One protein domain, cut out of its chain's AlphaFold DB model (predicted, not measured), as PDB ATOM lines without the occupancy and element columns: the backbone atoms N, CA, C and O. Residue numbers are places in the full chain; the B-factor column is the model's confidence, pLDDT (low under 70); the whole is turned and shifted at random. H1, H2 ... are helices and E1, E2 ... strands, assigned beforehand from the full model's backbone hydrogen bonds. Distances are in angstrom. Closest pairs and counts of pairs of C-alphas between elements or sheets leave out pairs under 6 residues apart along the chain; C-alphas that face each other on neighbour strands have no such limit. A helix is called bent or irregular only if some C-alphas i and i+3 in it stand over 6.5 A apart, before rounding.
ATOM      1  N   HIS A   4     124.230 116.297 121.062       79.50
ATOM      2  CA  HIS A   4     123.272 117.218 121.673       79.50
ATOM      3  C   HIS A   4     122.436 117.959 120.632       79.50
ATOM      4  O   HIS A   4     121.219 118.006 120.748       79.50
ATOM      5  N   ALA A   5     123.051 118.428 119.548       86.06
ATOM      6  CA  ALA A   5     122.343 119.187 118.522       86.06
ATOM      7  C   ALA A   5     121.271 118.378 117.791       86.06
ATOM      8  O   ALA A   5     120.149 118.837 117.589       86.06
ATOM      9  N   GLN A   6     121.601 117.143 117.414       88.44
ATOM     10  CA  GLN A   6     120.651 116.244 116.764       88.44
ATOM     11  C   GLN A   6     119.581 115.768 117.753       88.44
ATOM     12  O   GLN A   6     118.422 115.612 117.374       88.44
ATOM     13  N   ARG A   7     119.929 115.581 119.032       91.12
ATOM     14  CA  ARG A   7     118.945 115.333 120.092       91.12
ATOM     15  C   ARG A   7     117.967 116.498 120.237       91.12
ATOM     16  O   ARG A   7     116.764 116.260 120.298       91.12
ATOM     17  N   ASP A   8     118.462 117.727 120.268       92.25
ATOM     18  CA  ASP A   8     117.642 118.928 120.420       92.25
ATOM     19  C   ASP A   8     116.757 119.131 119.194       92.25
ATOM     20  O   ASP A   8     115.550 119.306 119.336       92.25
ATOM     21  N   ALA A   9     117.310 118.980 117.989       92.88
ATOM     22  CA  ALA A   9     116.539 119.005 116.750       92.88
ATOM     23  C   ALA A   9     115.426 117.947 116.754       92.88
ATOM     24  O   ALA A   9     114.306 118.226 116.326       92.88
ATOM     25  N   PHE A  10     115.699 116.727 117.243       94.25
ATOM     26  CA  PHE A  10     114.682 115.684 117.424       94.25
ATOM     27  C   PHE A  10     113.585 116.141 118.388       94.25
ATOM     28  O   PHE A  10     112.404 116.085 118.050       94.25
ATOM     29  N   CYS A  11     113.977 116.614 119.568       94.94
ATOM     30  CA  CYS A  11     113.067 117.062 120.617       94.94
ATOM     31  C   CYS A  11     112.168 118.211 120.138       94.94
ATOM     32  O   CYS A  11     110.950 118.134 120.288       94.94
ATOM     33  N   ILE A  12     112.750 119.214 119.475       95.25
ATOM     34  CA  ILE A  12     112.044 120.340 118.850       95.25
ATOM     35  C   ILE A  12     111.064 119.831 117.799       95.25
ATOM     36  O   ILE A  12     109.878 120.147 117.865       95.25
ATOM     37  N   SER A  13     111.543 119.004 116.864       94.25
ATOM     38  CA  SER A  13     110.708 118.488 115.784       94.25
ATOM     39  C   SER A  13     109.513 117.745 116.356       94.25
ATOM     40  O   SER A  13     108.384 118.072 116.013       94.25
ATOM     41  N   TYR A  14     109.721 116.808 117.280       94.62
ATOM     42  CA  TYR A  14     108.651 115.999 117.866       94.62
ATOM     43  C   TYR A  14     107.823 116.702 118.948       94.62
ATOM     44  O   TYR A  14     106.730 116.221 119.240       94.62
ATOM     45  N   GLY A  15     108.261 117.848 119.472       94.94
ATOM     46  CA  GLY A  15     107.586 118.545 120.571       94.94
ATOM     47  C   GLY A  15     107.705 117.802 121.904       94.94
ATOM     48  O   GLY A  15     106.755 117.764 122.681       94.94
ATOM     49  N   VAL A  16     108.853 117.169 122.152       95.12
ATOM     50  CA  VAL A  16     109.132 116.350 123.343       95.12
ATOM     51  C   VAL A  16     110.360 116.884 124.077       95.12
ATOM     52  O   VAL A  16     111.260 117.438 123.463       95.12
ATOM     53  N   SER A  17     110.436 116.712 125.397       93.56
ATOM     54  CA  SER A  17     111.573 117.196 126.206       93.56
ATOM     55  C   SER A  17     112.777 116.245 126.222       93.56
ATOM     56  O   SER A  17     113.857 116.588 126.701       93.56
ATOM     57  N   ARG A  18     112.574 115.004 125.783       93.38
ATOM     58  CA  ARG A  18     113.575 113.939 125.649       93.38
ATOM     59  C   ARG A  18     113.243 113.164 124.380       93.38
ATOM     60  O   ARG A  18     112.069 113.152 124.016       93.38
ATOM     61  N   PRO A  19     114.205 112.490 123.729       94.81
ATOM     62  CA  PRO A  19     113.941 111.733 122.511       94.81
ATOM     63  C   PRO A  19     113.216 110.414 122.827       94.81
ATOM     64  O   PRO A  19     113.708 109.338 122.525       94.81
ATOM     65  N   GLN A  20     112.066 110.492 123.495       96.12
ATOM     66  CA  GLN A  20     111.260 109.369 123.950       96.12
ATOM     67  C   GLN A  20     109.796 109.614 123.581       96.12
ATOM     68  O   GLN A  20     109.248 110.676 123.875       96.12
ATOM     69  N   LEU A  21     109.188 108.634 122.917       96.12
ATOM     70  CA  LEU A  21     107.820 108.656 122.401       96.12
ATOM     71  C   LEU A  21     107.378 107.218 122.050       96.12
ATOM     72  O   LEU A  21     108.243 106.346 121.929       96.12
ATOM     73  N   PRO A  22     106.073 106.941 121.857       96.06
ATOM     74  CA  PRO A  22     105.616 105.643 121.359       96.06
ATOM     75  C   PRO A  22     106.297 105.270 120.039       96.06
ATOM     76  O   PRO A  22     106.462 106.140 119.180       96.06
ATOM     77  N   LEU A  23     106.623 103.989 119.834       95.25
ATOM     78  CA  LEU A  23     107.203 103.498 118.574       95.25
ATOM     79  C   LEU A  23     106.387 103.954 117.352       95.25
ATOM     80  O   LEU A  23     106.946 104.488 116.398       95.25
ATOM     81  N   CYS A  24     105.059 103.829 117.396       92.38
ATOM     82  CA  CYS A  24     104.146 104.246 116.328       92.38
ATOM     83  C   CYS A  24     104.176 105.755 116.030       92.38
ATOM     84  O   CYS A  24     103.778 106.169 114.944       92.38
ATOM     85  N   GLY A  25     104.673 106.573 116.961       91.56
ATOM     86  CA  GLY A  25     104.850 108.012 116.788       91.56
ATOM     87  C   GLY A  25     106.150 108.402 116.079       91.56
ATOM     88  O   GLY A  25     106.333 109.574 115.764       91.56
ATOM     89  N   ILE A  26     107.061 107.457 115.826       93.62
ATOM     90  CA  ILE A  26     108.374 107.716 115.224       93.62
ATOM     91  C   ILE A  26     108.271 107.558 113.709       93.62
ATOM     92  O   ILE A  26     108.016 106.461 113.225       93.62
ATOM     93  N   ALA A  27     108.581 108.603 112.936       89.94
ATOM     94  CA  ALA A  27     108.459 108.580 111.468       89.94
ATOM     95  C   ALA A  27     109.223 107.419 110.791       89.94
ATOM     96  O   ALA A  27     108.763 106.848 109.805       89.94
ATOM     97  N   HIS A  28     110.386 107.028 111.327       87.38
ATOM     98  CA  HIS A  28     111.135 105.870 110.820       87.38
ATOM     99  C   HIS A  28     110.409 104.552 111.089       87.38
ATOM    100  O   HIS A  28     110.394 103.671 110.236       87.38
ATOM    101  N   TRP A  29     109.803 104.420 112.266       91.94
ATOM    102  CA  TRP A  29     109.068 103.221 112.632       91.94
ATOM    103  C   TRP A  29     107.734 103.136 111.893       91.94
ATOM    104  O   TRP A  29     107.372 102.077 111.401       91.94
ATOM    105  N   GLU A  30     107.037 104.256 111.711       89.25
ATOM    106  CA  GLU A  30     105.840 104.335 110.869       89.25
ATOM    107  C   GLU A  30     106.127 103.829 109.445       89.25
ATOM    108  O   GLU A  30     105.376 103.017 108.904       89.25
ATOM    109  N   ALA A  31     107.272 104.214 108.871       87.25
ATOM    110  CA  ALA A  31     107.725 103.683 107.588       87.25
ATOM    111  C   ALA A  31     108.001 102.165 107.625       87.25
ATOM    112  O   ALA A  31     107.724 101.487 106.636       87.25
ATOM    113  N   THR A  32     108.474 101.608 108.749       88.94
ATOM    114  CA  THR A  32     108.545 100.149 108.961       88.94
ATOM    115  C   THR A  32     107.147  99.517 108.976       88.94
ATOM    116  O   THR A  32     106.943  98.468 108.365       88.94
ATOM    117  N   LEU A  33     106.171 100.136 109.642       88.19
ATOM    118  CA  LEU A  33     104.821  99.585 109.815       88.19
ATOM    119  C   LEU A  33     103.934  99.691 108.573       88.19
ATOM    120  O   LEU A  33     102.973  98.927 108.445       88.19
ATOM    121  N   LYS A  34     104.224 100.629 107.669       84.81
ATOM    122  CA  LYS A  34     103.382 100.923 106.508       84.81
ATOM    123  C   LYS A  34     103.111  99.671 105.668       84.81
ATOM    124  O   LYS A  34     104.030  99.040 105.156       84.81
ATOM    125  N   GLY A  35     101.828  99.349 105.493       79.12
ATOM    126  CA  GLY A  35     101.382  98.199 104.696       79.12
ATOM    127  C   GLY A  35     101.430  96.854 105.429       79.12
ATOM    128  O   GLY A  35     101.197  95.826 104.799       79.12
ATOM    129  N   THR A  36     101.708  96.841 106.736       82.50
ATOM    130  CA  THR A  36     101.661  95.624 107.563       82.50
ATOM    131  C   THR A  36     100.310  95.454 108.257       82.50
ATOM    132  O   THR A  36      99.660  96.428 108.632       82.50
ATOM    133  N   VAL A  37      99.901  94.203 108.492       79.88
ATOM    134  CA  VAL A  37      98.644  93.871 109.200       79.88
ATOM    135  C   VAL A  37      98.687  94.286 110.680       79.88
ATOM    136  O   VAL A  37      97.653  94.534 111.291       79.88
ATOM    137  N   VAL A  38      99.885  94.404 111.255       82.94
ATOM    138  CA  VAL A  38     100.103  94.699 112.681       82.94
ATOM    139  C   VAL A  38     100.316  96.184 112.978       82.94
ATOM    140  O   VAL A  38     100.655  96.531 114.104       82.94
ATOM    141  N   GLN A  39     100.085  97.076 112.010       80.25
ATOM    142  CA  GLN A  39     100.314  98.520 112.156       80.25
ATOM    143  C   GLN A  39      99.615  99.140 113.386       80.25
ATOM    144  O   GLN A  39     100.115 100.116 113.942       80.25
ATOM    145  N   HIS A  40      98.496  98.561 113.830       82.81
ATOM    146  CA  HIS A  40      97.718  99.007 114.996       82.81
ATOM    147  C   HIS A  40      97.894  98.117 116.240       82.81
ATOM    148  O   HIS A  40      97.052  98.124 117.133       82.81
ATOM    149  N   SER A  41      98.955  97.310 116.294       88.94
ATOM    150  CA  SER A  41      99.267  96.492 117.467       88.94
ATOM    151  C   SER A  41      99.694  97.359 118.655       88.94
ATOM    152  O   SER A  41     100.517  98.263 118.494       88.94
ATOM    153  N   ALA A  42      99.220  97.013 119.859       90.62
ATOM    154  CA  ALA A  42      99.635  97.642 121.119       90.62
ATOM    155  C   ALA A  42     101.156  97.553 121.357       90.62
ATOM    156  O   ALA A  42     101.730  98.397 122.039       90.62
ATOM    157  N   LEU A  43     101.830  96.585 120.722       92.25
ATOM    158  CA  LEU A  43     103.291  96.473 120.713       92.25
ATOM    159  C   LEU A  43     103.979  97.771 120.255       92.25
ATOM    160  O   LEU A  43     105.072  98.095 120.711       92.25
ATOM    161  N   HIS A  44     103.354  98.519 119.343       93.75
ATOM    162  CA  HIS A  44     103.913  99.757 118.802       93.75
ATOM    163  C   HIS A  44     103.514 101.000 119.607       93.75
ATOM    164  O   HIS A  44     103.970 102.094 119.289       93.75
ATOM    165  N   GLU A  45     102.703 100.856 120.654       94.94
ATOM    166  CA  GLU A  45     102.384 101.942 121.590       94.94
ATOM    167  C   GLU A  45     103.416 102.052 122.728       94.94
ATOM    168  O   GLU A  45     103.460 103.064 123.432       94.94
ATOM    169  N   GLU A  46     104.287 101.044 122.878       96.69
ATOM    170  CA  GLU A  46     105.387 101.044 123.844       96.69
ATOM    171  C   GLU A  46     106.375 102.196 123.582       96.69
ATOM    172  O   GLU A  46     106.656 102.571 122.436       96.69
ATOM    173  N   GLN A  47     106.906 102.774 124.661       97.62
ATOM    174  CA  GLN A  47     107.786 103.937 124.614       97.62
ATOM    175  C   GLN A  47     109.182 103.536 124.149       97.62
ATOM    176  O   GLN A  47     109.838 102.697 124.764       97.62
ATOM    177  N   ALA A  48     109.686 104.204 123.119       97.88
ATOM    178  CA  ALA A  48     111.052 104.042 122.654       97.88
ATOM    179  C   ALA A  48     111.861 105.316 122.883       97.88
ATOM    180  O   ALA A  48     111.450 106.406 122.485       97.88
ATOM    181  N   TYR A  49     113.037 105.161 123.489       97.69
ATOM    182  CA  TYR A  49     114.095 106.158 123.443       97.69
ATOM    183  C   TYR A  49     114.816 106.041 122.099       97.69
ATOM    184  O   TYR A  49     115.354 104.985 121.767       97.69
ATOM    185  N   VAL A  50     114.826 107.109 121.312       96.31
ATOM    186  CA  VAL A  50     115.499 107.168 120.015       96.31
ATOM    187  C   VAL A  50     116.925 107.638 120.232       96.31
ATOM    188  O   VAL A  50     117.150 108.745 120.718       96.31
ATOM    189  N   ALA A  51     117.891 106.804 119.849       93.31
ATOM    190  CA  ALA A  51     119.302 107.118 119.989       93.31
ATOM    191  C   ALA A  51     119.639 108.429 119.236       93.31
ATOM    192  O   ALA A  51     119.418 108.511 118.018       93.31
ATOM    193  N   PRO A  52     120.142 109.467 119.935       81.38
ATOM    194  CA  PRO A  52     120.493 110.745 119.327       81.38
ATOM    195  C   PRO A  52     121.436 110.631 118.127       81.38
ATOM    196  O   PRO A  52     122.346 109.812 118.111       81.38
ATOM    197  N   GLY A  53     121.217 111.477 117.118       78.44
ATOM    198  CA  GLY A  53     122.036 111.585 115.904       78.44
ATOM    199  C   GLY A  53     121.816 110.532 114.835       78.44
ATOM    200  O   GLY A  53     121.636 110.880 113.668       78.44
ATOM    201  N   PHE A  54     121.684 109.274 115.236       82.38
ATOM    202  CA  PHE A  54     121.347 108.163 114.343       82.38
ATOM    203  C   PHE A  54     120.054 108.413 113.551       82.38
ATOM    204  O   PHE A  54     119.924 108.028 112.395       82.38
ATOM    205  N   PHE A  55     119.096 109.126 114.147       86.19
ATOM    206  CA  PHE A  55     117.807 109.425 113.526       86.19
ATOM    207  C   PHE A  55     117.889 110.309 112.267       86.19
ATOM    208  O   PHE A  55     117.082 110.150 111.352       86.19
ATOM    209  N   TYR A  56     118.837 111.248 112.203       86.62
ATOM    210  CA  TYR A  56     118.921 112.209 111.093       86.62
ATOM    211  C   TYR A  56     119.781 111.722 109.928       86.62
ATOM    212  O   TYR A  56     119.700 112.276 108.832       86.62
ATOM    213  N   LEU A  57     120.584 110.683 110.149       88.81
ATOM    214  CA  LEU A  57     121.460 110.130 109.130       88.81
ATOM    215  C   LEU A  57     120.716 109.077 108.296       88.81
ATOM    216  O   LEU A  57     119.960 108.270 108.843       88.81
ATOM    217  N   PRO A  58     120.931 109.028 106.967       90.69
ATOM    218  CA  PRO A  58     120.374 107.963 106.141       90.69
ATOM    219  C   PRO A  58     120.896 106.581 106.532       90.69
ATOM    220  O   PRO A  58     120.154 105.609 106.406       90.69
ATOM    221  N   VAL A  59     122.152 106.518 106.991       93.19
ATOM    222  CA  VAL A  59     122.795 105.319 107.535       93.19
ATOM    223  C   VAL A  59     123.571 105.681 108.785       93.19
ATOM    224  O   VAL A  59     124.505 106.484 108.754       93.19
ATOM    225  N   SER A  60     123.207 105.031 109.872       91.00
ATOM    226  CA  SER A  60     123.807 105.194 111.182       91.00
ATOM    227  C   SER A  60     125.185 104.552 111.272       91.00
ATOM    228  O   SER A  60     125.501 103.574 110.585       91.00
ATOM    229  N   GLU A  61     126.046 105.122 112.110       87.88
ATOM    230  CA  GLU A  61     127.239 104.412 112.555       87.88
ATOM    231  C   GLU A  61     126.868 103.305 113.525       87.88
ATOM    232  O   GLU A  61     125.896 103.404 114.269       87.88
ATOM    233  N   ARG A  62     127.620 102.207 113.481       90.06
ATOM    234  CA  ARG A  62     127.410 101.144 114.446       90.06
ATOM    235  C   ARG A  62     127.955 101.615 115.787       90.06
ATOM    236  O   ARG A  62     129.156 101.860 115.856       90.06
ATOM    237  N   PRO A  63     127.117 101.721 116.834       92.25
ATOM    238  CA  PRO A  63     127.624 102.075 118.146       92.25
ATOM    239  C   PRO A  63     128.594 100.983 118.598       92.25
ATOM    240  O   PRO A  63     128.303  99.792 118.447       92.25
ATOM    241  N   ASP A  64     129.743 101.362 119.148       93.00
ATOM    242  CA  ASP A  64     130.569 100.400 119.871       93.00
ATOM    243  C   ASP A  64     129.819  99.893 121.129       93.00
ATOM    244  O   ASP A  64     128.829 100.509 121.553       93.00
ATOM    245  N   PRO A  65     130.239  98.764 121.731       94.88
ATOM    246  CA  PRO A  65     129.550  98.210 122.896       94.88
ATOM    247  C   PRO A  65     129.427  99.185 124.075       94.88
ATOM    248  O   PRO A  65     128.387  99.233 124.729       94.88
ATOM    249  N   HIS A  66     130.443 100.012 124.327       94.44
ATOM    250  CA  HIS A  66     130.418 100.966 125.434       94.44
ATOM    251  C   HIS A  66     129.415 102.097 125.171       94.44
ATOM    252  O   HIS A  66     128.684 102.518 126.074       94.44
ATOM    253  N   HIS A  67     129.346 102.588 123.935       93.75
ATOM    254  CA  HIS A  67     128.373 103.593 123.537       93.75
ATOM    255  C   HIS A  67     126.942 103.043 123.600       93.75
ATOM    256  O   HIS A  67     126.058 103.719 124.129       93.75
ATOM    257  N   LEU A  68     126.713 101.799 123.158       95.12
ATOM    258  CA  LEU A  68     125.400 101.157 123.273       95.12
ATOM    259  C   LEU A  68     124.974 100.983 124.741       95.12
ATOM    260  O   LEU A  68     123.826 101.277 125.077       95.12
ATOM    261  N   ASN A  69     125.898 100.592 125.626       95.25
ATOM    262  CA  ASN A  69     125.651 100.509 127.069       95.25
ATOM    263  C   ASN A  69     125.220 101.866 127.653       95.25
ATOM    264  O   ASN A  69     124.251 101.933 128.410       95.25
ATOM    265  N   SER A  70     125.897 102.955 127.272       95.06
ATOM    266  CA  SER A  70     125.534 104.318 127.690       95.06
ATOM    267  C   SER A  70     124.136 104.707 127.202       95.06
ATOM    268  O   SER A  70     123.327 105.214 127.976       95.06
ATOM    269  N   LEU A  71     123.810 104.416 125.938       95.12
ATOM    270  CA  LEU A  71     122.480 104.681 125.382       95.12
ATOM    271  C   LEU A  71     121.388 103.881 126.106       95.12
ATOM    272  O   LEU A  71     120.312 104.414 126.368       95.12
ATOM    273  N   ALA A  72     121.659 102.626 126.471       96.00
ATOM    274  CA  ALA A  72     120.726 101.800 127.236       96.00
ATOM    275  C   ALA A  72     120.486 102.364 128.649       96.00
ATOM    276  O   ALA A  72     119.354 102.350 129.135       96.00
ATOM    277  N   GLN A  73     121.522 102.919 129.287       95.69
ATOM    278  CA  GLN A  73     121.389 103.627 130.564       95.69
ATOM    279  C   GLN A  73     120.574 104.919 130.418       95.69
ATOM    280  O   GLN A  73     119.708 105.196 131.246       95.69
ATOM    281  N   GLU A  74     120.782 105.700 129.358       94.88
ATOM    282  CA  GLU A  74     119.957 106.885 129.080       94.88
ATOM    283  C   GLU A  74     118.487 106.518 128.839       94.88
ATOM    284  O   GLU A  74     117.589 107.219 129.310       94.88
ATOM    285  N   ALA A  75     118.244 105.384 128.181       96.69
ATOM    286  CA  ALA A  75     116.922 104.864 127.863       96.69
ATOM    287  C   ALA A  75     116.188 104.212 129.052       96.69
ATOM    288  O   ALA A  75     115.096 103.690 128.853       96.69
ATOM    289  N   HIS A  76     116.719 104.246 130.284       96.12
ATOM    290  CA  HIS A  76     116.148 103.558 131.462       96.12
ATOM    291  C   HIS A  76     114.675 103.895 131.787       96.12
ATOM    292  O   HIS A  76     114.024 103.178 132.551       96.12
ATOM    293  N   THR A  77     114.121 104.985 131.249       96.81
ATOM    294  CA  THR A  77     112.699 105.348 131.387       96.81
ATOM    295  C   THR A  77     111.804 104.863 130.246       96.81
ATOM    296  O   THR A  77     110.594 105.068 130.323       96.81
ATOM    297  N   ALA A  78     112.364 104.258 129.203       97.69
ATOM    298  CA  ALA A  78     111.649 103.737 128.043       97.69
ATOM    299  C   ALA A  78     111.490 102.209 128.112       97.69
ATOM    300  O   ALA A  78     112.187 101.525 128.863       97.69
ATOM    301  N   ASP A  79     110.574 101.676 127.306       98.19
ATOM    302  CA  ASP A  79     110.402 100.234 127.110       98.19
ATOM    303  C   ASP A  79     111.480  99.686 126.166       98.19
ATOM    304  O   ASP A  79     112.005  98.589 126.390       98.19
ATOM    305  N   TRP A  80     111.860 100.502 125.177       98.19
ATOM    306  CA  TRP A  80     112.843 100.203 124.140       98.19
ATOM    307  C   TRP A  80     113.907 101.289 123.999       98.19
ATOM    308  O   TRP A  80     113.632 102.478 124.151       98.19
ATOM    309  N   LEU A  81     115.102 100.882 123.579       97.88
ATOM    310  CA  LEU A  81     116.063 101.742 122.892       97.88
ATOM    311  C   LEU A  81     116.006 101.428 121.391       97.88
ATOM    312  O   LEU A  81     116.182 100.276 120.991       97.88
ATOM    313  N   LEU A  82     115.778 102.455 120.574       97.38
ATOM    314  CA  LEU A  82     115.789 102.393 119.115       97.38
ATOM    315  C   LEU A  82     117.070 103.029 118.569       97.38
ATOM    316  O   LEU A  82     117.259 104.241 118.689       97.38
ATOM    317  N   VAL A  83     117.897 102.231 117.892       96.00
ATOM    318  CA  VAL A  83     118.999 102.720 117.049       96.00
ATOM    319  C   VAL A  83     118.581 102.558 115.580       96.00
ATOM    320  O   VAL A  83     118.551 101.434 115.070       96.00
ATOM    321  N   PRO A  84     118.171 103.641 114.898       94.88
ATOM    322  CA  PRO A  84     117.581 103.542 113.568       94.88
ATOM    323  C   PRO A  84     118.627 103.412 112.455       94.88
ATOM    324  O   PRO A  84     119.746 103.898 112.584       94.88
ATOM    325  N   SER A  85     118.211 102.873 111.304       93.88
ATOM    326  CA  SER A  85     118.932 102.951 110.016       93.88
ATOM    327  C   SER A  85     120.366 102.407 110.024       93.88
ATOM    328  O   SER A  85     121.268 102.983 109.418       93.88
ATOM    329  N   MET A  86     120.578 101.288 110.702       93.50
ATOM    330  CA  MET A  86     121.832 100.544 110.694       93.50
ATOM    331  C   MET A  86     121.993  99.761 109.394       93.50
ATOM    332  O   MET A  86     121.019  99.209 108.896       93.50
ATOM    333  N   GLU A  87     123.211  99.653 108.859       94.94
ATOM    334  CA  GLU A  87     123.492  98.646 107.826       94.94
ATOM    335  C   GLU A  87     123.215  97.249 108.392       94.94
ATOM    336  O   GLU A  87     123.648  96.939 109.511       94.94
ATOM    337  N   LYS A  88     122.488  96.428 107.620       94.56
ATOM    338  CA  LYS A  88     122.080  95.075 108.006       94.56
ATOM    339  C   LYS A  88     123.271  94.291 108.545       94.56
ATOM    340  O   LYS A  88     124.298  94.149 107.877       94.56
ATOM    341  N   SER A  89     123.147  93.804 109.775       90.94
ATOM    342  CA  SER A  89     124.227  93.105 110.465       90.94
ATOM    343  C   SER A  89     124.008  91.594 110.475       90.94
ATOM    344  O   SER A  89     122.883  91.099 110.390       90.94
ATOM    345  N   THR A  90     125.099  90.838 110.575       90.06
ATOM    346  CA  THR A  90     125.052  89.388 110.803       90.06
ATOM    347  C   THR A  90     124.940  89.086 112.296       90.06
ATOM    348  O   THR A  90     125.281  89.923 113.134       90.06
ATOM    349  N   ASP A  91     124.543  87.863 112.655       87.69
ATOM    350  CA  ASP A  91     124.523  87.438 114.063       87.69
ATOM    351  C   ASP A  91     125.901  87.561 114.717       87.69
ATOM    352  O   ASP A  91     126.017  88.079 115.824       87.69
ATOM    353  N   SER A  92     126.963  87.184 113.999       87.94
ATOM    354  CA  SER A  92     128.339  87.289 114.491       87.94
ATOM    355  C   SER A  92     128.747  88.721 114.840       87.94
ATOM    356  O   SER A  92     129.452  88.932 115.822       87.94
ATOM    357  N   MET A  93     128.268  89.716 114.086       87.25
ATOM    358  CA  MET A  93     128.519  91.130 114.379       87.25
ATOM    359  C   MET A  93     127.808  91.610 115.649       87.25
ATOM    360  O   MET A  93     128.234  92.608 116.232       87.25
ATOM    361  N   ARG A  94     126.730  90.936 116.064       91.25
ATOM    362  CA  ARG A  94     125.938  91.283 117.251       91.25
ATOM    363  C   ARG A  94     126.410  90.574 118.524       91.25
ATOM    364  O   ARG A  94     126.098  91.041 119.611       91.25
ATOM    365  N   LEU A  95     127.209  89.509 118.416       89.62
ATOM    366  CA  LEU A  95     127.726  88.756 119.574       89.62
ATOM    367  C   LEU A  95     128.623  89.578 120.514       89.62
ATOM    368  O   LEU A  95     128.835  89.178 121.654       89.62
ATOM    369  N   GLN A  96     129.163  90.705 120.046       91.00
ATOM    370  CA  GLN A  96     130.007  91.595 120.850       91.00
ATOM    371  C   GLN A  96     129.228  92.474 121.843       91.00
ATOM    372  O   GLN A  96     129.852  93.158 122.651       91.00
ATOM    373  N   TYR A  97     127.894  92.504 121.763       93.94
ATOM    374  CA  TYR A  97     127.053  93.320 122.638       93.94
ATOM    375  C   TYR A  97     126.473  92.479 123.772       93.94
ATOM    376  O   TYR A  97     126.035  91.350 123.567       93.94
ATOM    377  N   GLU A  98     126.430  93.057 124.969       90.88
ATOM    378  CA  GLU A  98     125.813  92.425 126.140       90.88
ATOM    379  C   GLU A  98     124.280  92.465 126.056       90.88
ATOM    380  O   GLU A  98     123.585  91.589 126.575       90.88
ATOM    381  N   GLN A  99     123.736  93.484 125.389       90.94
ATOM    382  CA  GLN A  99     122.304  93.650 125.196       90.94
ATOM    383  C   GLN A  99     121.772  92.693 124.135       90.94
ATOM    384  O   GLN A  99     122.361  92.506 123.069       90.94
ATOM    385  N   LYS A 100     120.560  92.183 124.368       93.94
ATOM    386  CA  LYS A 100     119.795  91.510 123.322       93.94
ATOM    387  C   LYS A 100     119.392  92.529 122.254       93.94
ATOM    388  O   LYS A 100     118.578  93.407 122.519       93.94
ATOM    389  N   ILE A 101     119.915  92.377 121.044       96.19
ATOM    390  CA  ILE A 101     119.537  93.197 119.889       96.19
ATOM    391  C   ILE A 101     118.484  92.447 119.074       96.19
ATOM    392  O   ILE A 101     118.709  91.314 118.654       96.19
ATOM    393  N   ILE A 102     117.342  93.090 118.837       96.19
ATOM    394  CA  ILE A 102     116.338  92.652 117.870       96.19
ATOM    395  C   ILE A 102     116.538  93.506 116.609       96.19
ATOM    396  O   ILE A 102     116.106  94.663 116.593       96.19
ATOM    397  N   PRO A 103     117.229  92.994 115.573       95.62
ATOM    398  CA  PRO A 103     117.292  93.680 114.289       95.62
ATOM    399  C   PRO A 103     115.901  93.638 113.664       95.62
ATOM    400  O   PRO A 103     115.276  92.587 113.677       95.62
ATOM    401  N   VAL A 104     115.403  94.761 113.157       95.06
ATOM    402  CA  VAL A 104     114.100  94.883 112.494       95.06
ATOM    403  C   VAL A 104     114.334  95.372 111.066       95.06
ATOM    404  O   VAL A 104     114.778  96.516 110.903       95.06
ATOM    405  N   PRO A 105     114.036  94.565 110.031       94.00
ATOM    406  CA  PRO A 105     114.219  94.957 108.637       94.00
ATOM    407  C   PRO A 105     113.487  96.258 108.317       94.00
ATOM    408  O   PRO A 105     112.292  96.406 108.609       94.00
ATOM    409  N   PHE A 106     114.200  97.211 107.713       92.88
ATOM    410  CA  PHE A 106     113.681  98.551 107.474       92.88
ATOM    411  C   PHE A 106     113.521  98.867 105.987       92.88
ATOM    412  O   PHE A 106     112.457  98.635 105.415       92.88
ATOM    413  N   MET A 107     114.546  99.447 105.365       92.81
ATOM    414  CA  MET A 107     114.518  99.911 103.979       92.81
ATOM    415  C   MET A 107     115.893  99.755 103.348       92.81
ATOM    416  O   MET A 107     116.895  99.580 104.031       92.81
ATOM    417  N   GLU A 288     118.489  97.965 108.690       95.88
ATOM    418  CA  GLU A 288     117.681  97.507 109.807       95.88
ATOM    419  C   GLU A 288     117.632  98.579 110.899       95.88
ATOM    420  O   GLU A 288     118.493  99.452 111.003       95.88
ATOM    421  N   ASN A 289     116.603  98.522 111.729       95.88
ATOM    422  CA  ASN A 289     116.566  99.240 112.992       95.88
ATOM    423  C   ASN A 289     116.953  98.258 114.095       95.88
ATOM    424  O   ASN A 289     116.461  97.134 114.107       95.88
ATOM    425  N   TRP A 290     117.802  98.655 115.035       96.19
ATOM    426  CA  TRP A 290     118.023  97.851 116.233       96.19
ATOM    427  C   TRP A 290     117.039  98.278 117.309       96.19
ATOM    428  O   TRP A 290     117.018  99.448 117.698       96.19
ATOM    429  N   LEU A 291     116.252  97.321 117.801       96.94
ATOM    430  CA  LEU A 291     115.517  97.463 119.048       96.94
ATOM    431  C   LEU A 291     116.200  96.682 120.157       96.94
ATOM    432  O   LEU A 291     116.455  95.483 120.042       96.94
ATOM    433  N   ILE A 292     116.466  97.382 121.249       97.56
ATOM    434  CA  ILE A 292     117.037  96.821 122.461       97.56
ATOM    435  C   ILE A 292     115.962  96.907 123.551       97.56
ATOM    436  O   ILE A 292     115.469  98.007 123.819       97.56
ATOM    437  N   PRO A 293     115.558  95.781 124.168       97.69
ATOM    438  CA  PRO A 293     114.580  95.793 125.245       97.69
ATOM    439  C   PRO A 293     115.204  96.409 126.501       97.69
ATOM    440  O   PRO A 293     116.278  95.989 126.928       97.69
ATOM    441  N   ILE A 294     114.520  97.388 127.096       97.81
ATOM    442  CA  ILE A 294     114.935  98.031 128.351       97.81
ATOM    443  C   ILE A 294     113.964  97.659 129.476       97.81
ATOM    444  O   ILE A 294     114.381  97.109 130.494       97.81
ATOM    445  N   ARG A 295     112.663  97.929 129.294       96.88
ATOM    446  CA  ARG A 295     111.604  97.655 130.294       96.88
ATOM    447  C   ARG A 295     110.377  96.934 129.736       96.88
ATOM    448  O   ARG A 295     109.458  96.633 130.494       96.88
ATOM    449  N   THR A 296     110.374  96.633 128.439       96.12
ATOM    450  CA  THR A 296     109.291  95.899 127.775       96.12
ATOM    451  C   THR A 296     109.102  94.485 128.335       96.12
ATOM    452  O   THR A 296     110.061  93.774 128.648       96.12
ATOM    453  N   SER A 297     107.842  94.051 128.398       93.06
ATOM    454  CA  SER A 297     107.460  92.663 128.692       93.06
ATOM    455  C   SER A 297     107.218  91.830 127.428       93.06
ATOM    456  O   SER A 297     107.011  90.621 127.519       93.06
ATOM    457  N   ASN A 298     107.320  92.448 126.244       94.00
ATOM    458  CA  ASN A 298     106.986  91.842 124.956       94.00
ATOM    459  C   ASN A 298     108.193  91.631 124.003       94.00
ATOM    460  O   ASN A 298     108.024  91.718 122.782       94.00
ATOM    461  N   PRO A 299     109.417  91.286 124.474       94.31
ATOM    462  CA  PRO A 299     110.568  91.125 123.584       94.31
ATOM    463  C   PRO A 299     110.429  89.954 122.607       94.31
ATOM    464  O   PRO A 299     111.044  89.967 121.544       94.31
ATOM    465  N   HIS A 300     109.635  88.938 122.953       94.88
ATOM    466  CA  HIS A 300     109.363  87.811 122.062       94.88
ATOM    467  C   HIS A 300     108.476  88.223 120.882       94.88
ATOM    468  O   HIS A 300     108.826  87.950 119.741       94.88
ATOM    469  N   GLN A 301     107.391  88.956 121.148       94.31
ATOM    470  CA  GLN A 301     106.462  89.417 120.111       94.31
ATOM    471  C   GLN A 301     107.146  90.360 119.116       94.31
ATOM    472  O   GLN A 301     106.915  90.271 117.913       94.31
ATOM    473  N   MET A 302     108.043  91.230 119.592       94.62
ATOM    474  CA  MET A 302     108.841  92.082 118.704       94.62
ATOM    475  C   MET A 302     109.815  91.278 117.836       94.62
ATOM    476  O   MET A 302     110.053  91.623 116.679       94.62
ATOM    477  N   HIS A 303     110.373  90.193 118.371       94.00
ATOM    478  CA  HIS A 303     111.234  89.305 117.601       94.00
ATOM    479  C   HIS A 303     110.444  88.533 116.531       94.00
ATOM    480  O   HIS A 303     110.887  88.456 115.389       94.00
ATOM    481  N   GLU A 304     109.248  88.037 116.863       93.19
ATOM    482  CA  GLU A 304     108.329  87.418 115.896       93.19
ATOM    483  C   GLU A 304     107.923  88.398 114.790       93.19
ATOM    484  O   GLU A 304     107.975  88.045 113.612       93.19
ATOM    485  N   PHE A 305     107.587  89.640 115.157       92.19
ATOM    486  CA  PHE A 305     107.307  90.711 114.199       92.19
ATOM    487  C   PHE A 305     108.475  90.934 113.237       92.19
ATOM    488  O   PHE A 305     108.255  91.080 112.036       92.19
ATOM    489  N   SER A 306     109.703  90.959 113.757       91.50
ATOM    490  CA  SER A 306     110.887  91.135 112.925       91.50
ATOM    491  C   SER A 306     111.071  89.983 111.932       91.50
ATOM    492  O   SER A 306     111.164  90.220 110.728       91.50
ATOM    493  N   ASN A 307     111.033  88.737 112.414       89.00
ATOM    494  CA  ASN A 307     111.262  87.553 111.584       89.00
ATOM    495  C   ASN A 307     110.208  87.405 110.476       89.00
ATOM    496  O   ASN A 307     110.537  86.984 109.370       89.00
ATOM    497  N   ALA A 308     108.957  87.794 110.740       86.00
ATOM    498  CA  ALA A 308     107.882  87.768 109.746       86.00
ATOM    499  C   ALA A 308     108.078  88.763 108.583       86.00
ATOM    500  O   ALA A 308     107.336  88.709 107.605       86.00
ATOM    501  N   ARG A 309     109.031  89.699 108.686       78.31
ATOM    502  CA  ARG A 309     109.369  90.651 107.612       78.31
ATOM    503  C   ARG A 309     110.538  90.201 106.741       78.31
ATOM    504  O   ARG A 309     110.699  90.749 105.655       78.31
TER     505      ARG A 309
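What this domain is: This is residues 4 to 107 and 288 to 309 of the 311 residues of an uncharacterized protein of Pseudomonas sp. GM18 (UniProt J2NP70). A strongly twisted sheet of five strands forms the core, with helix H4 packed on one face and H2 and H6 on the other, the sheet curling round H2. H1 and H5 lie farthest out, H1 only grazing the sheet and H5 not on it. The printed part has 126 residues, with six named helices and five named strands in the order H1 E1 H2 H3 E2 H4 E3 H5 E4 E5 H6; the mixed sheet runs E1 E2 E3 E5 E4, and the class is mixed, helices and strands. The whole is compact and rounded, with a radius of gyration of the C-alphas of 13.4 A and spans of 36 by 33 by 28 A.

Where its parts are: Find C-alpha 4 at (123.272, 117.218, 121.673); from there H1 runs 15.2 A to residue 14. Next come E1, residues 20 to 22, H2, residues 27 to 33, H3, residues 42 to 45, and E2, residues 47 to 50. H4, residues 65 to 77, is 20.2 A long and irregular: C-alphas 74 and 77 are 7.8 A apart. E3, residues 80 to 87, is 19.5 A long and bends by 53 degrees at Pro 84. After H5, residues 91 to 94, E4, residues 102 to 107, and E5, residues 288 to 293, are each 15.8 A long. H6, residues 299 to 309, runs 16.0 A to C-alpha 309 at (109.369, 90.651, 107.612).

How they stand to each other: Begin at edge strand E1, antiparallel to E2, with N 48 and O 21 at 2.8 A. E2 is parallel to E3, with N 49 and O 80 at 2.8 A; with H4 they form a strand-helix-strand unit, parallel neighbour strands with a helix between, its crossover right-handed. E3 is antiparallel to E5, with N 83 and O 290 at 2.9 A, and E5 to edge strand E4, with N 104 and O 289 at 2.8 A. E3, H5 and E4 form a split unit, E5 between its strands, also right-handed. Helices on both faces make three layers. H4, at a height over the sheet of 8.9 A, runs along the strands; its closest C-alphas to E2 are those of Ala 75 and Tyr 49, 5.4 A. On the opposite face H6, at 8.1 A, lies over E4, only just slantwise at 33 degrees on the local plane; Ser 306 and Val 104 have the closest C-alphas, 5.0 A. On H6's face, H2 comes closest to E4 at C-alphas 32 and 106, 5.6 A. H3 only grazes the sheet, and H3 and H6 are close but not clearly touching, with C-alphas 43 and 302 closest at 7.4 A. Every O i to N i+4 pair is within hydrogen-bond range in H1 and H2, 8 of 9 in H4 and 6 of 7 in H6; H3 and H5 are too short for one.

The domain as a whole: The two C-alphas farthest apart, of Gly 15 and Ser 92, are 38.0 A apart. Residues 108 to 287 are cut out, and C-alphas 107 and 288 are 7.1 A apart across the cut. Look at residues 51 to 64 for the long link, E2 to H4. The mean pLDDT of the printed part is 92.2, and no printed residue is under 70.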